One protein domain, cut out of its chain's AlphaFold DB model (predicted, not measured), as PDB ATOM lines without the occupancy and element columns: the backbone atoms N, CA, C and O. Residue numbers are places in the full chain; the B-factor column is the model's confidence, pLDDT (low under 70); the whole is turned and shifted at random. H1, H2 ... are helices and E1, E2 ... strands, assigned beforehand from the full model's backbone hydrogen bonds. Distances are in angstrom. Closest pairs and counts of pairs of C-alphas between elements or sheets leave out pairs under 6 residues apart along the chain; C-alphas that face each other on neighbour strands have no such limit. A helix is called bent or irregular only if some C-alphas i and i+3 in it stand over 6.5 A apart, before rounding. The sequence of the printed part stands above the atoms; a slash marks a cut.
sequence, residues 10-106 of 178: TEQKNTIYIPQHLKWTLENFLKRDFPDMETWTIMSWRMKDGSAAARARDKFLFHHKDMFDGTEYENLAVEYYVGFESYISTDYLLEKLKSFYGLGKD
ATOM      1  N   THR A  10      49.067  55.084  89.087       95.50
ATOM      2  CA  THR A  10      49.677  53.990  88.333       95.50
ATOM      3  C   THR A  10      50.838  53.390  89.116       95.50
ATOM      4  O   THR A  10      51.479  54.067  89.914       95.50
ATOM      5  N   GLU A  11      51.147  52.115  88.866       93.19
ATOM      6  CA  GLU A  11      52.274  51.427  89.521       93.19
ATOM      7  C   GLU A  11      53.641  51.947  89.050       93.19
ATOM      8  O   GLU A  11      54.622  51.921  89.789       93.19
ATOM      9  N   GLN A  12      53.706  52.428  87.808       93.50
ATOM     10  CA  GLN A  12      54.911  52.986  87.201       93.50
ATOM     11  C   GLN A  12      54.790  54.502  87.079       93.50
ATOM     12  O   GLN A  12      53.688  55.031  86.902       93.50
ATOM     13  N   LYS A  13      55.932  55.197  87.156       93.50
ATOM     14  CA  LYS A  13      55.993  56.634  86.884       93.50
ATOM     15  C   LYS A  13      55.693  56.898  85.418       93.50
ATOM     16  O   LYS A  13      56.218  56.212  84.543       93.50
ATOM     17  N   ASN A  14      54.915  57.941  85.172       93.50
ATOM     18  CA  ASN A  14      54.666  58.467  83.841       93.50
ATOM     19  C   ASN A  14      55.202  59.890  83.743       93.50
ATOM     20  O   ASN A  14      55.228  60.631  84.729       93.50
ATOM     21  N   THR A  15      55.576  60.279  82.527       96.62
ATOM     22  CA  THR A  15      55.987  61.644  82.203       96.62
ATOM     23  C   THR A  15      55.013  62.233  81.198       96.62
ATOM     24  O   THR A  15      54.808  61.656  80.129       96.62
ATOM     25  N   ILE A  16      54.459  63.400  81.512       97.19
ATOM     26  CA  ILE A  16      53.819  64.264  80.515       97.19
ATOM     27  C   ILE A  16      54.732  65.443  80.207       97.19
ATOM     28  O   ILE A  16      55.494  65.874  81.073       97.19
ATOM     29  N   TYR A  17      54.657  65.975  78.992       96.56
ATOM     30  CA  TYR A  17      55.448  67.139  78.599       96.56
ATOM     31  C   TYR A  17      54.527  68.327  78.392       96.56
ATOM     32  O   TYR A  17      53.668  68.303  77.514       96.56
ATOM     33  N   ILE A  18      54.702  69.354  79.220       95.88
ATOM     34  CA  ILE A  18      53.829  70.528  79.260       95.88
ATOM     35  C   ILE A  18      54.651  71.814  79.391       95.88
ATOM     36  O   ILE A  18      55.784  71.762  79.886       95.88
ATOM     37  N   PRO A  19      54.101  72.971  78.986       93.31
ATOM     38  CA  PRO A  19      54.699  74.273  79.260       93.31
ATOM     39  C   PRO A  19      55.063  74.437  80.742       93.31
ATOM     40  O   PRO A  19      54.275  74.087  81.625       93.31
ATOM     41  N   GLN A  20      56.234  75.010  81.030       88.56
ATOM     42  CA  GLN A  20      56.719  75.193  82.406       88.56
ATOM     43  C   GLN A  20      55.731  75.968  83.289       88.56
ATOM     44  O   GLN A  20      55.525  75.609  84.448       88.56
ATOM     45  N   HIS A  21      55.077  76.986  82.730       85.88
ATOM     46  CA  HIS A  21      54.054  77.748  83.440       85.88
ATOM     47  C   HIS A  21      52.870  76.861  83.866       85.88
ATOM     48  O   HIS A  21      52.478  76.876  85.032       85.88
ATOM     49  N   LEU A  22      52.365  76.011  82.962       92.06
ATOM     50  CA  LEU A  22      51.289  75.067  83.279       92.06
ATOM     51  C   LEU A  22      51.699  74.046  84.333       92.06
ATOM     52  O   LEU A  22      50.885  73.716  85.193       92.06
ATOM     53  N   LYS A  23      52.954  73.584  84.312       92.88
ATOM     54  CA  LYS A  23      53.480  72.702  85.360       92.88
ATOM     55  C   LYS A  23      53.346  73.338  86.739       92.88
ATOM     56  O   LYS A  23      52.905  72.662  87.663       92.88
ATOM     57  N   TRP A  24      53.714  74.610  86.895       87.38
ATOM     58  CA  TRP A  24      53.638  75.285  88.196       87.38
ATOM     59  C   TRP A  24      52.210  75.400  88.705       87.38
ATOM     60  O   TRP A  24      51.946  75.096  89.867       87.38
ATOM     61  N   THR A  25      51.294  75.817  87.834       90.88
ATOM     62  CA  THR A  25      49.883  75.937  88.192       90.88
ATOM     63  C   THR A  25      49.309  74.569  88.557       90.88
ATOM     64  O   THR A  25      48.713  74.418  89.621       90.88
ATOM     65  N   LEU A  26      49.556  73.543  87.735       94.06
ATOM     66  CA  LEU A  26      49.127  72.171  88.005       94.06
ATOM     67  C   LEU A  26      49.631  71.679  89.366       94.06
ATOM     68  O   LEU A  26      48.852  71.175  90.173       94.06
ATOM     69  N   GLU A  27      50.926  71.841  89.631       91.62
ATOM     70  CA  GLU A  27      51.557  71.375  90.862       91.62
ATOM     71  C   GLU A  27      51.005  72.088  92.101       91.62
ATOM     72  O   GLU A  27      50.784  71.438  93.120       91.62
ATOM     73  N   ASN A  28      50.722  73.392  92.016       90.44
ATOM     74  CA  ASN A  28      50.121  74.143  93.117       90.44
ATOM     75  C   ASN A  28      48.763  73.554  93.528       90.44
ATOM     76  O   ASN A  28      48.530  73.277  94.704       90.44
ATOM     77  N   PHE A  29      47.875  73.328  92.557       93.88
ATOM     78  CA  PHE A  29      46.551  72.770  92.836       93.88
ATOM     79  C   PHE A  29      46.615  71.297  93.251       93.88
ATOM     80  O   PHE A  29      45.855  70.873  94.120       93.88
ATOM     81  N   LEU A  30      47.546  70.527  92.683       93.88
ATOM     82  CA  LEU A  30      47.782  69.144  93.083       93.88
ATOM     83  C   LEU A  30      48.244  69.059  94.543       93.88
ATOM     84  O   LEU A  30      47.666  68.297  95.310       93.88
ATOM     85  N   LYS A  31      49.237  69.863  94.942       91.06
ATOM     86  CA  LYS A  31      49.788  69.865  96.307       91.06
ATOM     87  C   LYS A  31      48.834  70.436  97.349       91.06
ATOM     88  O   LYS A  31      48.949  70.099  98.521       91.06
ATOM     89  N   ARG A  32      47.875  71.269  96.947       90.69
ATOM     90  CA  ARG A  32      46.802  71.705  97.846       90.69
ATOM     91  C   ARG A  32      45.924  70.531  98.285       90.69
ATOM     92  O   ARG A  32      45.590  70.430  99.460       90.69
ATOM     93  N   ASP A  33      45.551  69.664  97.346       90.56
ATOM     94  CA  ASP A  33      44.686  68.511  97.623       90.56
ATOM     95  C   ASP A  33      45.496  67.294  98.128       90.56
ATOM     96  O   ASP A  33      44.987  66.504  98.920       90.56
ATOM     97  N   PHE A  34      46.757  67.158  97.699       91.31
ATOM     98  CA  PHE A  34      47.675  66.062  98.037       91.31
ATOM     99  C   PHE A  34      49.083  66.603  98.355       91.31
ATOM    100  O   PHE A  34      49.981  66.513  97.511       91.31
ATOM    101  N   PRO A  35      49.306  67.172  99.554       89.50
ATOM    102  CA  PRO A  35      50.570  67.829  99.909       89.50
ATOM    103  C   PRO A  35      51.779  66.888  99.889       89.50
ATOM    104  O   PRO A  35      52.876  67.314  99.532       89.50
ATOM    105  N   ASP A  36      51.561  65.608 100.189       90.25
ATOM    106  CA  ASP A  36      52.606  64.579 100.221       90.25
ATOM    107  C   ASP A  36      52.848  63.918  98.849       90.25
ATOM    108  O   ASP A  36      53.621  62.966  98.744       90.25
ATOM    109  N   MET A  37      52.185  64.385  97.781       89.62
ATOM    110  CA  MET A  37      52.351  63.817  96.442       89.62
ATOM    111  C   MET A  37      53.765  64.066  95.910       89.62
ATOM    112  O   MET A  37      54.167  65.205  95.647       89.62
ATOM    113  N   GLU A  38      54.492  62.980  95.658       90.19
ATOM    114  CA  GLU A  38      55.797  63.057  95.018       90.19
ATOM    115  C   GLU A  38      55.659  63.351  93.519       90.19
ATOM    116  O   GLU A  38      54.994  62.638  92.762       90.19
ATOM    117  N   THR A  39      56.328  64.417  93.084       91.88
ATOM    118  CA  THR A  39      56.416  64.821  91.681       91.88
ATOM    119  C   THR A  39      57.854  65.192  91.353       91.88
ATOM    120  O   THR A  39      58.605  65.669  92.208       91.88
ATOM    121  N   TRP A  40      58.251  64.969  90.103       91.62
ATOM    122  CA  TRP A  40      59.586  65.292  89.609       91.62
ATOM    123  C   TRP A  40      59.497  66.115  88.334       91.62
ATOM    124  O   TRP A  40      58.500  66.085  87.615       91.62
ATOM    125  N   THR A  41      60.553  66.878  88.062       90.12
ATOM    126  CA  THR A  41      60.635  67.715  86.864       90.12
ATOM    127  C   THR A  41      61.885  67.380  86.063       90.12
ATOM    128  O   THR A  41      63.009  67.485  86.560       90.12
ATOM    129  N   ILE A  42      61.692  67.007  84.801       89.62
ATOM    130  CA  ILE A  42      62.757  66.946  83.804       89.62
ATOM    131  C   ILE A  42      62.824  68.314  83.132       89.62
ATOM    132  O   ILE A  42      61.975  68.675  82.317       89.62
ATOM    133  N   MET A  43      63.846  69.083  83.486       84.00
ATOM    134  CA  MET A  43      64.036  70.431  82.958       84.00
ATOM    135  C   MET A  43      64.396  70.432  81.475       84.00
ATOM    136  O   MET A  43      65.113  69.546  81.007       84.00
ATOM    137  N   SER A  44      63.975  71.467  80.746       82.25
ATOM    138  CA  SER A  44      64.222  71.568  79.303       82.25
ATOM    139  C   SER A  44      65.706  71.578  78.940       82.25
ATOM    140  O   SER A  44      66.109  70.905  77.997       82.25
ATOM    141  N   TRP A  45      66.566  72.194  79.757       77.38
ATOM    142  CA  TRP A  45      68.021  72.162  79.562       77.38
ATOM    143  C   TRP A  45      68.639  70.756  79.711       77.38
ATOM    144  O   TRP A  45      69.751  70.516  79.229       77.38
ATOM    145  N   ARG A  46      67.936  69.808  80.356       79.94
ATOM    146  CA  ARG A  46      68.300  68.376  80.386       79.94
ATOM    147  C   ARG A  46      67.812  67.623  79.145       79.94
ATOM    148  O   ARG A  46      68.308  66.535  78.868       79.94
ATOM    149  N   MET A  47      66.892  68.207  78.382       86.62
ATOM    150  CA  MET A  47      66.329  67.675  77.140       86.62
ATOM    151  C   MET A  47      67.053  68.245  75.916       86.62
ATOM    152  O   MET A  47      66.432  68.764  74.995       86.62
ATOM    153  N   LYS A  48      68.387  68.148  75.904       82.69
ATOM    154  CA  LYS A  48      69.203  68.567  74.754       82.69
ATOM    155  C   LYS A  48      68.879  67.730  73.518       82.69
ATOM    156  O   LYS A  48      68.522  66.555  73.657       82.69
ATOM    157  N   ASP A  49      69.074  68.301  72.337       79.56
ATOM    158  CA  ASP A  49      68.840  67.618  71.064       79.56
ATOM    159  C   ASP A  49      69.542  66.257  71.005       79.56
ATOM    160  O   ASP A  49      70.695  66.094  71.410       79.56
ATOM    161  N   GLY A  50      68.806  65.240  70.555       82.44
ATOM    162  CA  GLY A  50      69.301  63.863  70.488       82.44
ATOM    163  C   GLY A  50      69.385  63.130  71.836       82.44
ATOM    164  O   GLY A  50      69.742  61.948  71.854       82.44
ATOM    165  N   SER A  51      69.021  63.753  72.961       89.31
ATOM    166  CA  SER A  51      68.880  63.049  74.244       89.31
ATOM    167  C   SER A  51      67.652  62.124  74.262       89.31
ATOM    168  O   SER A  51      66.700  62.293  73.497       89.31
ATOM    169  N   ALA A  52      67.654  61.126  75.155       90.75
ATOM    170  CA  ALA A  52      66.490  60.256  75.354       90.75
ATOM    171  C   ALA A  52      65.250  61.048  75.805       90.75
ATOM    172  O   ALA A  52      64.153  60.781  75.323       90.75
ATOM    173  N   ALA A  53      65.443  62.054  76.662       90.06
ATOM    174  CA  ALA A  53      64.370  62.917  77.140       90.06
ATOM    175  C   ALA A  53      63.814  63.827  76.029       90.06
ATOM    176  O   ALA A  53      62.600  63.944  75.907       90.06
ATOM    177  N   ALA A  54      64.667  64.383  75.156       92.69
ATOM    178  CA  ALA A  54      64.210  65.138  73.984       92.69
ATOM    179  C   ALA A  54      63.371  64.266  73.038       92.69
ATOM    180  O   ALA A  54      62.262  64.641  72.677       92.69
ATOM    181  N   ARG A  55      63.830  63.044  72.727       94.56
ATOM    182  CA  ARG A  55      63.049  62.099  71.906       94.56
ATOM    183  C   ARG A  55      61.707  61.734  72.542       94.56
ATOM    184  O   ARG A  55      60.718  61.587  71.829       94.56
ATOM    185  N   ALA A  56      61.672  61.549  73.861       94.94
ATOM    186  CA  ALA A  56      60.440  61.240  74.580       94.94
ATOM    187  C   ALA A  56      59.459  62.424  74.568       94.94
ATOM    188  O   ALA A  56      58.275  62.203  74.315       94.94
ATOM    189  N   ARG A  57      59.953  63.660  74.744       95.00
ATOM    190  CA  ARG A  57      59.173  64.894  74.573       95.00
ATOM    191  C   ARG A  57      58.587  64.983  73.170       95.00
ATOM    192  O   ARG A  57      57.379  65.112  73.031       95.00
ATOM    193  N   ASP A  58      59.422  64.879  72.141       94.19
ATOM    194  CA  ASP A  58      58.985  65.054  70.753       94.19
ATOM    195  C   ASP A  58      57.965  63.979  70.363       94.19
ATOM    196  O   ASP A  58      56.949  64.274  69.736       94.19
ATOM    197  N   LYS A  59      58.174  62.734  70.817       95.94
ATOM    198  CA  LYS A  59      57.190  61.661  70.659       95.94
ATOM    199  C   LYS A  59      55.879  62.005  71.360       95.94
ATOM    200  O   LYS A  59      54.827  61.818  70.760       95.94
ATOM    201  N   PHE A  60      55.918  62.474  72.605       96.44
ATOM    202  CA  PHE A  60      54.715  62.847  73.346       96.44
ATOM    203  C   PHE A  60      53.940  63.961  72.636       96.44
ATOM    204  O   PHE A  60      52.758  63.791  72.353       96.44
ATOM    205  N   LEU A  61      54.616  65.053  72.269       93.94
ATOM    206  CA  LEU A  61      54.002  66.182  71.570       93.94
ATOM    207  C   LEU A  61      53.444  65.770  70.207       93.94
ATOM    208  O   LEU A  61      52.374  66.223  69.834       93.94
ATOM    209  N   PHE A  62      54.093  64.848  69.494       94.69
ATOM    210  CA  PHE A  62      53.548  64.307  68.251       94.69
ATOM    211  C   PHE A  62      52.224  63.546  68.454       94.69
ATOM    212  O   PHE A  62      51.306  63.693  67.652       94.69
ATOM    213  N   HIS A  63      52.103  62.742  69.518       96.19
ATOM    214  CA  HIS A  63      50.864  62.001  69.818       96.19
ATOM    215  C   HIS A  63      49.756  62.900  70.386       96.19
ATOM    216  O   HIS A  63      48.584  62.537  70.333       96.19
ATOM    217  N   HIS A  64      50.127  64.067  70.911       93.94
ATOM    218  CA  HIS A  64      49.241  65.028  71.560       93.94
ATOM    219  C   HIS A  64      49.269  66.400  70.875       93.94
ATOM    220  O   HIS A  64      49.074  67.421  71.528       93.94
ATOM    221  N   LYS A  65      49.529  66.428  69.566       89.00
ATOM    222  CA  LYS A  65      49.779  67.662  68.808       89.00
ATOM    223  C   LYS A  65      48.634  68.676  68.885       89.00
ATOM    224  O   LYS A  65      48.908  69.863  68.940       89.00
ATOM    225  N   ASP A  66      47.400  68.191  69.001       91.75
ATOM    226  CA  ASP A  66      46.194  69.022  69.002       91.75
ATOM    227  C   ASP A  66      45.791  69.467  70.433       91.75
ATOM    228  O   ASP A  66      44.725  70.034  70.657       91.75
ATOM    229  N   MET A  67      46.611  69.165  71.453       91.88
ATOM    230  CA  MET A  67      46.296  69.431  72.867       91.88
ATOM    231  C   MET A  67      46.109  70.918  73.176       91.88
ATOM    232  O   MET A  67      45.340  71.261  74.072       91.88
ATOM    233  N   PHE A  68      46.831  71.780  72.463       93.50
ATOM    234  CA  PHE A  68      46.894  73.215  72.728       93.50
ATOM    235  C   PHE A  68      46.337  74.068  71.583       93.50
ATOM    236  O   PHE A  68      46.508  75.288  71.616       93.50
ATOM    237  N   ASP A  69      45.651  73.466  70.614       93.56
ATOM    238  CA  ASP A  69      45.055  74.178  69.480       93.56
ATOM    239  C   ASP A  69      44.067  75.253  69.958       93.56
ATOM    240  O   ASP A  69      43.179  74.997  70.776       93.56
ATOM    241  N   GLY A  70      44.214  76.481  69.455       91.88
ATOM    242  CA  GLY A  70      43.379  77.620  69.827       91.88
ATOM    243  C   GLY A  70      43.620  78.147  71.245       91.88
ATOM    244  O   GLY A  70      42.780  78.879  71.777       91.88
ATOM    245  N   THR A  71      44.733  77.772  71.881       93.56
ATOM    246  CA  THR A  71      45.113  78.212  73.234       93.56
ATOM    247  C   THR A  71      46.355  79.096  73.200       93.56
ATOM    248  O   THR A  71      47.054  79.193  72.192       93.56
ATOM    249  N   GLU A  72      46.689  79.712  74.334       91.19
ATOM    250  CA  GLU A  72      47.905  80.513  74.483       91.19
ATOM    251  C   GLU A  72      49.217  79.718  74.275       91.19
ATOM    252  O   GLU A  72      50.285  80.320  74.168       91.19
ATOM    253  N   TYR A  73      49.151  78.382  74.192       93.06
ATOM    254  CA  TYR A  73      50.308  77.492  74.045       93.06
ATOM    255  C   TYR A  73      50.458  76.855  72.651       93.06
ATOM    256  O   TYR A  73      51.427  76.125  72.443       93.06
ATOM    257  N   GLU A  74      49.556  77.136  71.699       92.62
ATOM    258  CA  GLU A  74      49.503  76.485  70.372       92.62
ATOM    259  C   GLU A  74      50.843  76.519  69.619       92.62
ATOM    260  O   GLU A  74      51.284  75.520  69.060       92.62
ATOM    261  N   ASN A  75      51.537  77.659  69.658       90.38
ATOM    262  CA  ASN A  75      52.803  77.873  68.949       90.38
ATOM    263  C   ASN A  75      54.010  77.970  69.894       90.38
ATOM    264  O   ASN A  75      55.036  78.560  69.548       90.38
ATOM    265  N   LEU A  76      53.893  77.440  71.116       90.69
ATOM    266  CA  LEU A  76      54.968  77.536  72.094       90.69
ATOM    267  C   LEU A  76      56.175  76.690  71.661       90.69
ATOM    268  O   LEU A  76      56.052  75.498  71.382       90.69
ATOM    269  N   ALA A  77      57.366  77.292  71.669       89.12
ATOM    270  CA  ALA A  77      58.599  76.585  71.342       89.12
ATOM    271  C   ALA A  77      58.890  75.445  72.339       89.12
ATOM    272  O   ALA A  77      58.695  75.572  73.551       89.12
ATOM    273  N   VAL A  78      59.421  74.331  71.827       87.88
ATOM    274  CA  VAL A  78      59.680  73.094  72.593       87.88
ATOM    275  C   VAL A  78      60.682  73.257  73.747       87.88
ATOM    276  O   VAL A  78      60.763  72.399  74.626       87.88
ATOM    277  N   GLU A  79      61.450  74.345  73.755       85.44
ATOM    278  CA  GLU A  79      62.385  74.726  74.821       85.44
ATOM    279  C   GLU A  79      61.693  75.172  76.117       85.44
ATOM    280  O   GLU A  79      62.276  75.039  77.192       85.44
ATOM    281  N   TYR A  80      60.432  75.603  76.031       87.12
ATOM    282  CA  TYR A  80      59.615  75.983  77.189       87.12
ATOM    283  C   TYR A  80      58.859  74.806  77.817       87.12
ATOM    284  O   TYR A  80      58.187  74.965  78.841       87.12
ATOM    285  N   TYR A  81      58.946  73.620  77.211       91.81
ATOM    286  CA  TYR A  81      58.322  72.413  77.732       91.81
ATOM    287  C   TYR A  81      59.232  71.741  78.756       91.81
ATOM    288  O   TYR A  81      60.435  71.591  78.543       91.81
ATOM    289  N   VAL A  82      58.638  71.273  79.847       93.56
ATOM    290  CA  VAL A  82      59.290  70.462  80.881       93.56
ATOM    291  C   VAL A  82      58.592  69.111  80.986       93.56
ATOM    292  O   VAL A  82      57.401  68.994  80.693       93.56
ATOM    293  N   GLY A  83      59.325  68.080  81.399       95.62
ATOM    294  CA  GLY A  83      58.727  66.795  81.752       95.62
ATOM    295  C   GLY A  83      58.194  66.844  83.181       95.62
ATOM    296  O   GLY A  83      58.968  67.066  84.106       95.62
ATOM    297  N   PHE A  84      56.897  66.631  83.368       96.25
ATOM    298  CA  PHE A  84      56.271  66.439  84.673       96.25
ATOM    299  C   PHE A  84      56.139  64.938  84.941       96.25
ATOM    300  O   PHE A  84      55.359  64.248  84.281       96.25
ATOM    301  N   GLU A  85      56.933  64.435  85.882       96.31
ATOM    302  CA  GLU A  85      56.952  63.032  86.294       96.31
ATOM    303  C   GLU A  85      56.126  62.818  87.560       96.31
ATOM    304  O   GLU A  85      56.309  63.516  88.559       96.31
ATOM    305  N   SER A  86      55.249  61.816  87.541       95.88
ATOM    306  CA  SER A  86      54.447  61.428  88.704       95.88
ATOM    307  C   SER A  86      53.943  59.987  88.583       95.88
ATOM    308  O   SER A  86      54.027  59.375  87.517       95.88
ATOM    309  N   TYR A  87      53.371  59.456  89.662       96.31
ATOM    310  CA  TYR A  87      52.616  58.195  89.654       96.31
ATOM    311  C   TYR A  87      51.146  58.386  89.255       96.31
ATOM    312  O   TYR A  87      50.301  57.561  89.582       96.31
ATOM    313  N   ILE A  88      50.809  59.493  88.591       96.44
ATOM    314  CA  ILE A  88      49.444  59.795  88.161       96.44
ATOM    315  C   ILE A  88      49.274  59.299  86.722       96.44
ATOM    316  O   ILE A  88      50.175  59.415  85.888       96.44
ATOM    317  N   SER A  89      48.105  58.741  86.425       96.25
ATOM    318  CA  SER A  89      47.709  58.340  85.077       96.25
ATOM    319  C   SER A  89      47.820  59.518  84.108       96.25
ATOM    320  O   SER A  89      47.265  60.592  84.357       96.25
ATOM    321  N   THR A  90      48.496  59.293  82.976       95.31
ATOM    322  CA  THR A  90      48.620  60.278  81.895       95.31
ATOM    323  C   THR A  90      47.253  60.771  81.437       95.31
ATOM    324  O   THR A  90      47.023  61.975  81.447       95.31
ATOM    325  N   ASP A  91      46.317  59.872  81.129       94.81
ATOM    326  CA  ASP A  91      44.980  60.250  80.651       94.81
ATOM    327  C   ASP A  91      44.232  61.122  81.664       94.81
ATOM    328  O   ASP A  91      43.587  62.102  81.295       94.81
ATOM    329  N   TYR A  92      44.357  60.803  82.956       95.31
ATOM    330  CA  TYR A  92      43.761  61.615  84.014       95.31
ATOM    331  C   TYR A  92      44.382  63.015  84.077       95.31
ATOM    332  O   TYR A  92      43.648  64.000  84.167       95.31
ATOM    333  N   LEU A  93      45.715  63.120  84.016       95.19
ATOM    334  CA  LEU A  93      46.400  64.415  84.012       95.19
ATOM    335  C   LEU A  93      46.023  65.250  82.790       95.19
ATOM    336  O   LEU A  93      45.750  66.437  82.939       95.19
ATOM    337  N   LEU A  94      45.987  64.642  81.603       94.31
ATOM    338  CA  LEU A  94      45.652  65.344  80.369       94.31
ATOM    339  C   LEU A  94      44.214  65.846  80.363       94.31
ATOM    340  O   LEU A  94      43.963  66.971  79.935       94.31
ATOM    341  N   GLU A  95      43.281  65.054  80.888       93.12
ATOM    342  CA  GLU A  95      41.899  65.497  81.035       93.12
ATOM    343  C   GLU A  95      41.785  66.648  82.039       93.12
ATOM    344  O   GLU A  95      41.149  67.661  81.749       93.12
ATOM    345  N   LYS A  96      42.457  66.548  83.194       93.06
ATOM    346  CA  LYS A  96      42.462  67.621  84.200       93.06
ATOM    347  C   LYS A  96      43.110  68.905  83.698       93.06
ATOM    348  O   LYS A  96      42.638  69.987  84.034       93.06
ATOM    349  N   LEU A  97      44.162  68.796  82.891       94.00
ATOM    350  CA  LEU A  97      44.910  69.931  82.360       94.00
ATOM    351  C   LEU A  97      44.049  70.885  81.524       94.00
ATOM    352  O   LEU A  97      44.322  72.080  81.529       94.00
ATOM    353  N   LYS A  98      42.976  70.406  80.886       92.69
ATOM    354  CA  LYS A  98      42.049  71.250  80.109       92.69
ATOM    355  C   LYS A  98      41.408  72.373  80.933       92.69
ATOM    356  O   LYS A  98      41.037  73.399  80.377       92.69
ATOM    357  N   SER A  99      41.310  72.215  82.255       94.56
ATOM    358  CA  SER A  99      40.812  73.259  83.164       94.56
ATOM    359  C   SER A  99      41.852  74.338  83.497       94.56
ATOM    360  O   SER A  99      41.531  75.286  84.209       94.56
ATOM    361  N   PHE A 100      43.090  74.220  83.005       95.12
ATOM    362  CA  PHE A 100      44.210  75.106  83.339       95.12
ATOM    363  C   PHE A 100      44.637  76.035  82.192       95.12
ATOM    364  O   PHE A 100      45.541  76.841  82.394       95.12
ATOM    365  N   TYR A 101      44.027  75.953  81.004       93.75
ATOM    366  CA  TYR A 101      44.402  76.758  79.830       93.75
ATOM    367  C   TYR A 101      43.236  77.015  78.873       93.75
ATOM    368  O   TYR A 101      42.179  76.390  78.976       93.75
ATOM    369  N   GLY A 102      43.435  77.943  77.934       91.94
ATOM    370  CA  GLY A 102      42.472  78.245  76.880       91.94
ATOM    371  C   GLY A 102      41.114  78.741  77.390       91.94
ATOM    372  O   GLY A 102      40.956  79.202  78.524       91.94
ATOM    373  N   LEU A 103      40.096  78.633  76.532       85.81
ATOM    374  CA  LEU A 103      38.731  79.080  76.842       85.81
ATOM    375  C   LEU A 103      38.083  78.285  77.986       85.81
ATOM    376  O   LEU A 103      37.236  78.825  78.693       85.81
ATOM    377  N   GLY A 104      38.506  77.033  78.187       85.12
ATOM    378  CA  GLY A 104      38.039  76.152  79.262       85.12
ATOM    379  C   GLY A 104      38.715  76.372  80.619       85.12
ATOM    380  O   GLY A 104      38.378  75.664  81.567       85.12
ATOM    381  N   LYS A 105      39.651  77.330  80.730       94.12
ATOM    382  CA  LYS A 105      40.368  77.631  81.979       94.12
ATOM    383  C   LYS A 105      39.394  78.029  83.092       94.12
ATOM    384  O   LYS A 105      38.684  79.028  82.944       94.12
ATOM    385  N   ASP A 106      39.423  77.281  84.196       95.44
ATOM    386  CA  ASP A 106      38.599  77.495  85.393       95.44
ATOM    387  C   ASP A 106      38.902  78.860  86.036       95.44
ATOM    388  O   ASP A 106      40.046  79.325  86.028       95.44
TER     389      ASP A 106
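AT A GLANCE: This is residues 10 to 106 of the 178 residues of an uncharacterized protein of Blautia sp. BCRC 81119 (UniProt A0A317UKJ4). A small, twisted sheet of three strands has one helix over each face: H1 runs along the strands over one face, and H2 crosses the other. A third helix, H4, stands beside the sheet at the E1 edge and meets H1 nearly at a right angle, while the short H3 and a long unnamed stretch lead from H2 back to E3. The printed part has 97 residues, with four named helices and three named strands in the order E1 H1 E2 H2 H3 E3 H4; the sheet's order is E1, E3, E2, antiparallel throughout, and the class is mixed, helices and strands. The whole is compact, with a radius of gyration of the C-alphas of 13.0 A and spans of 37 by 32 by 20 A.

HOW THE PARTS SIT: E1, residues 10 to 19, bends by 59 degrees at residue 13 and is an edge strand; it is antiparallel to the inner strand E3, residues 81 to 88, with N 14 and O 86 at 2.9 A and N 84 and O 16 at 2.8 A. E3 is antiparallel to the other edge strand, E2, residues 39 to 42, with N 42 and O 83 at 2.8 A. The sheet is strongly twisted, only just, with C-alphas up to 4.4 A off its best plane. H1, residues 20 to 33, lies over E3 and E2 at a height over the sheet of 10.4 A, and runs along the strands, at 4 degrees to E2 on the local plane. E1, H1 and E2 form a split strand-helix-strand unit, two strands that run the same way with E3 between them, and its crossover is right-handed. H2, residues 52 to 63, lies over E1 at a height over the sheet of 8.9 A and runs across the strands, at 78 degrees to E1 on the local plane; the closest C-alphas of the two are those of Tyr 17 and Arg 57, 5.9 A apart. H1 and H2 lie on opposite faces of the sheet, in three layers, helices on both faces of a sheet. H3, residues 65 to 68, is irregular, with C-alphas 65 and 68 7.4 A apart; it is not on the sheet, and it and H2 meet only through their link. H4, residues 90 to 100, stands at the sheet's level, its closest C-alphas with E1 being those of Thr 90 and Asn 14, 6.6 A apart. H1, with residues 22 to 26 alone, touches H4 about perpendicular, at 80 degrees, the closest C-alphas being those of Leu 22 and Phe 100, 7.1 A apart. Each O i to N i+4 pair is within hydrogen-bond range in H1 and H2, and 4 of 7 are in H4; H3 is too short for such a pair, and its one O i to N i+3 pair is not within range.

IN THESE COORDINATES: E1 begins at C-alpha 10, (49.677, 53.990, 88.333), and measures 22.8 A from first to last C-alpha. H1 measures 20.5 A, E2 10.3 A, H2 16.7 A and E3 18.6 A. H4 measures 15.5 A and ends at C-alpha 100, (44.210, 75.106, 83.339).

THE WHOLE: The two C-alphas farthest apart, those of Asp 33 and Gly 50, are 36.9 A apart. The printed part has no cut. The link from H3 to E3, residues 69 to 80, is long. The mean pLDDT of the printed part is 91.7, and no printed residue is under 70.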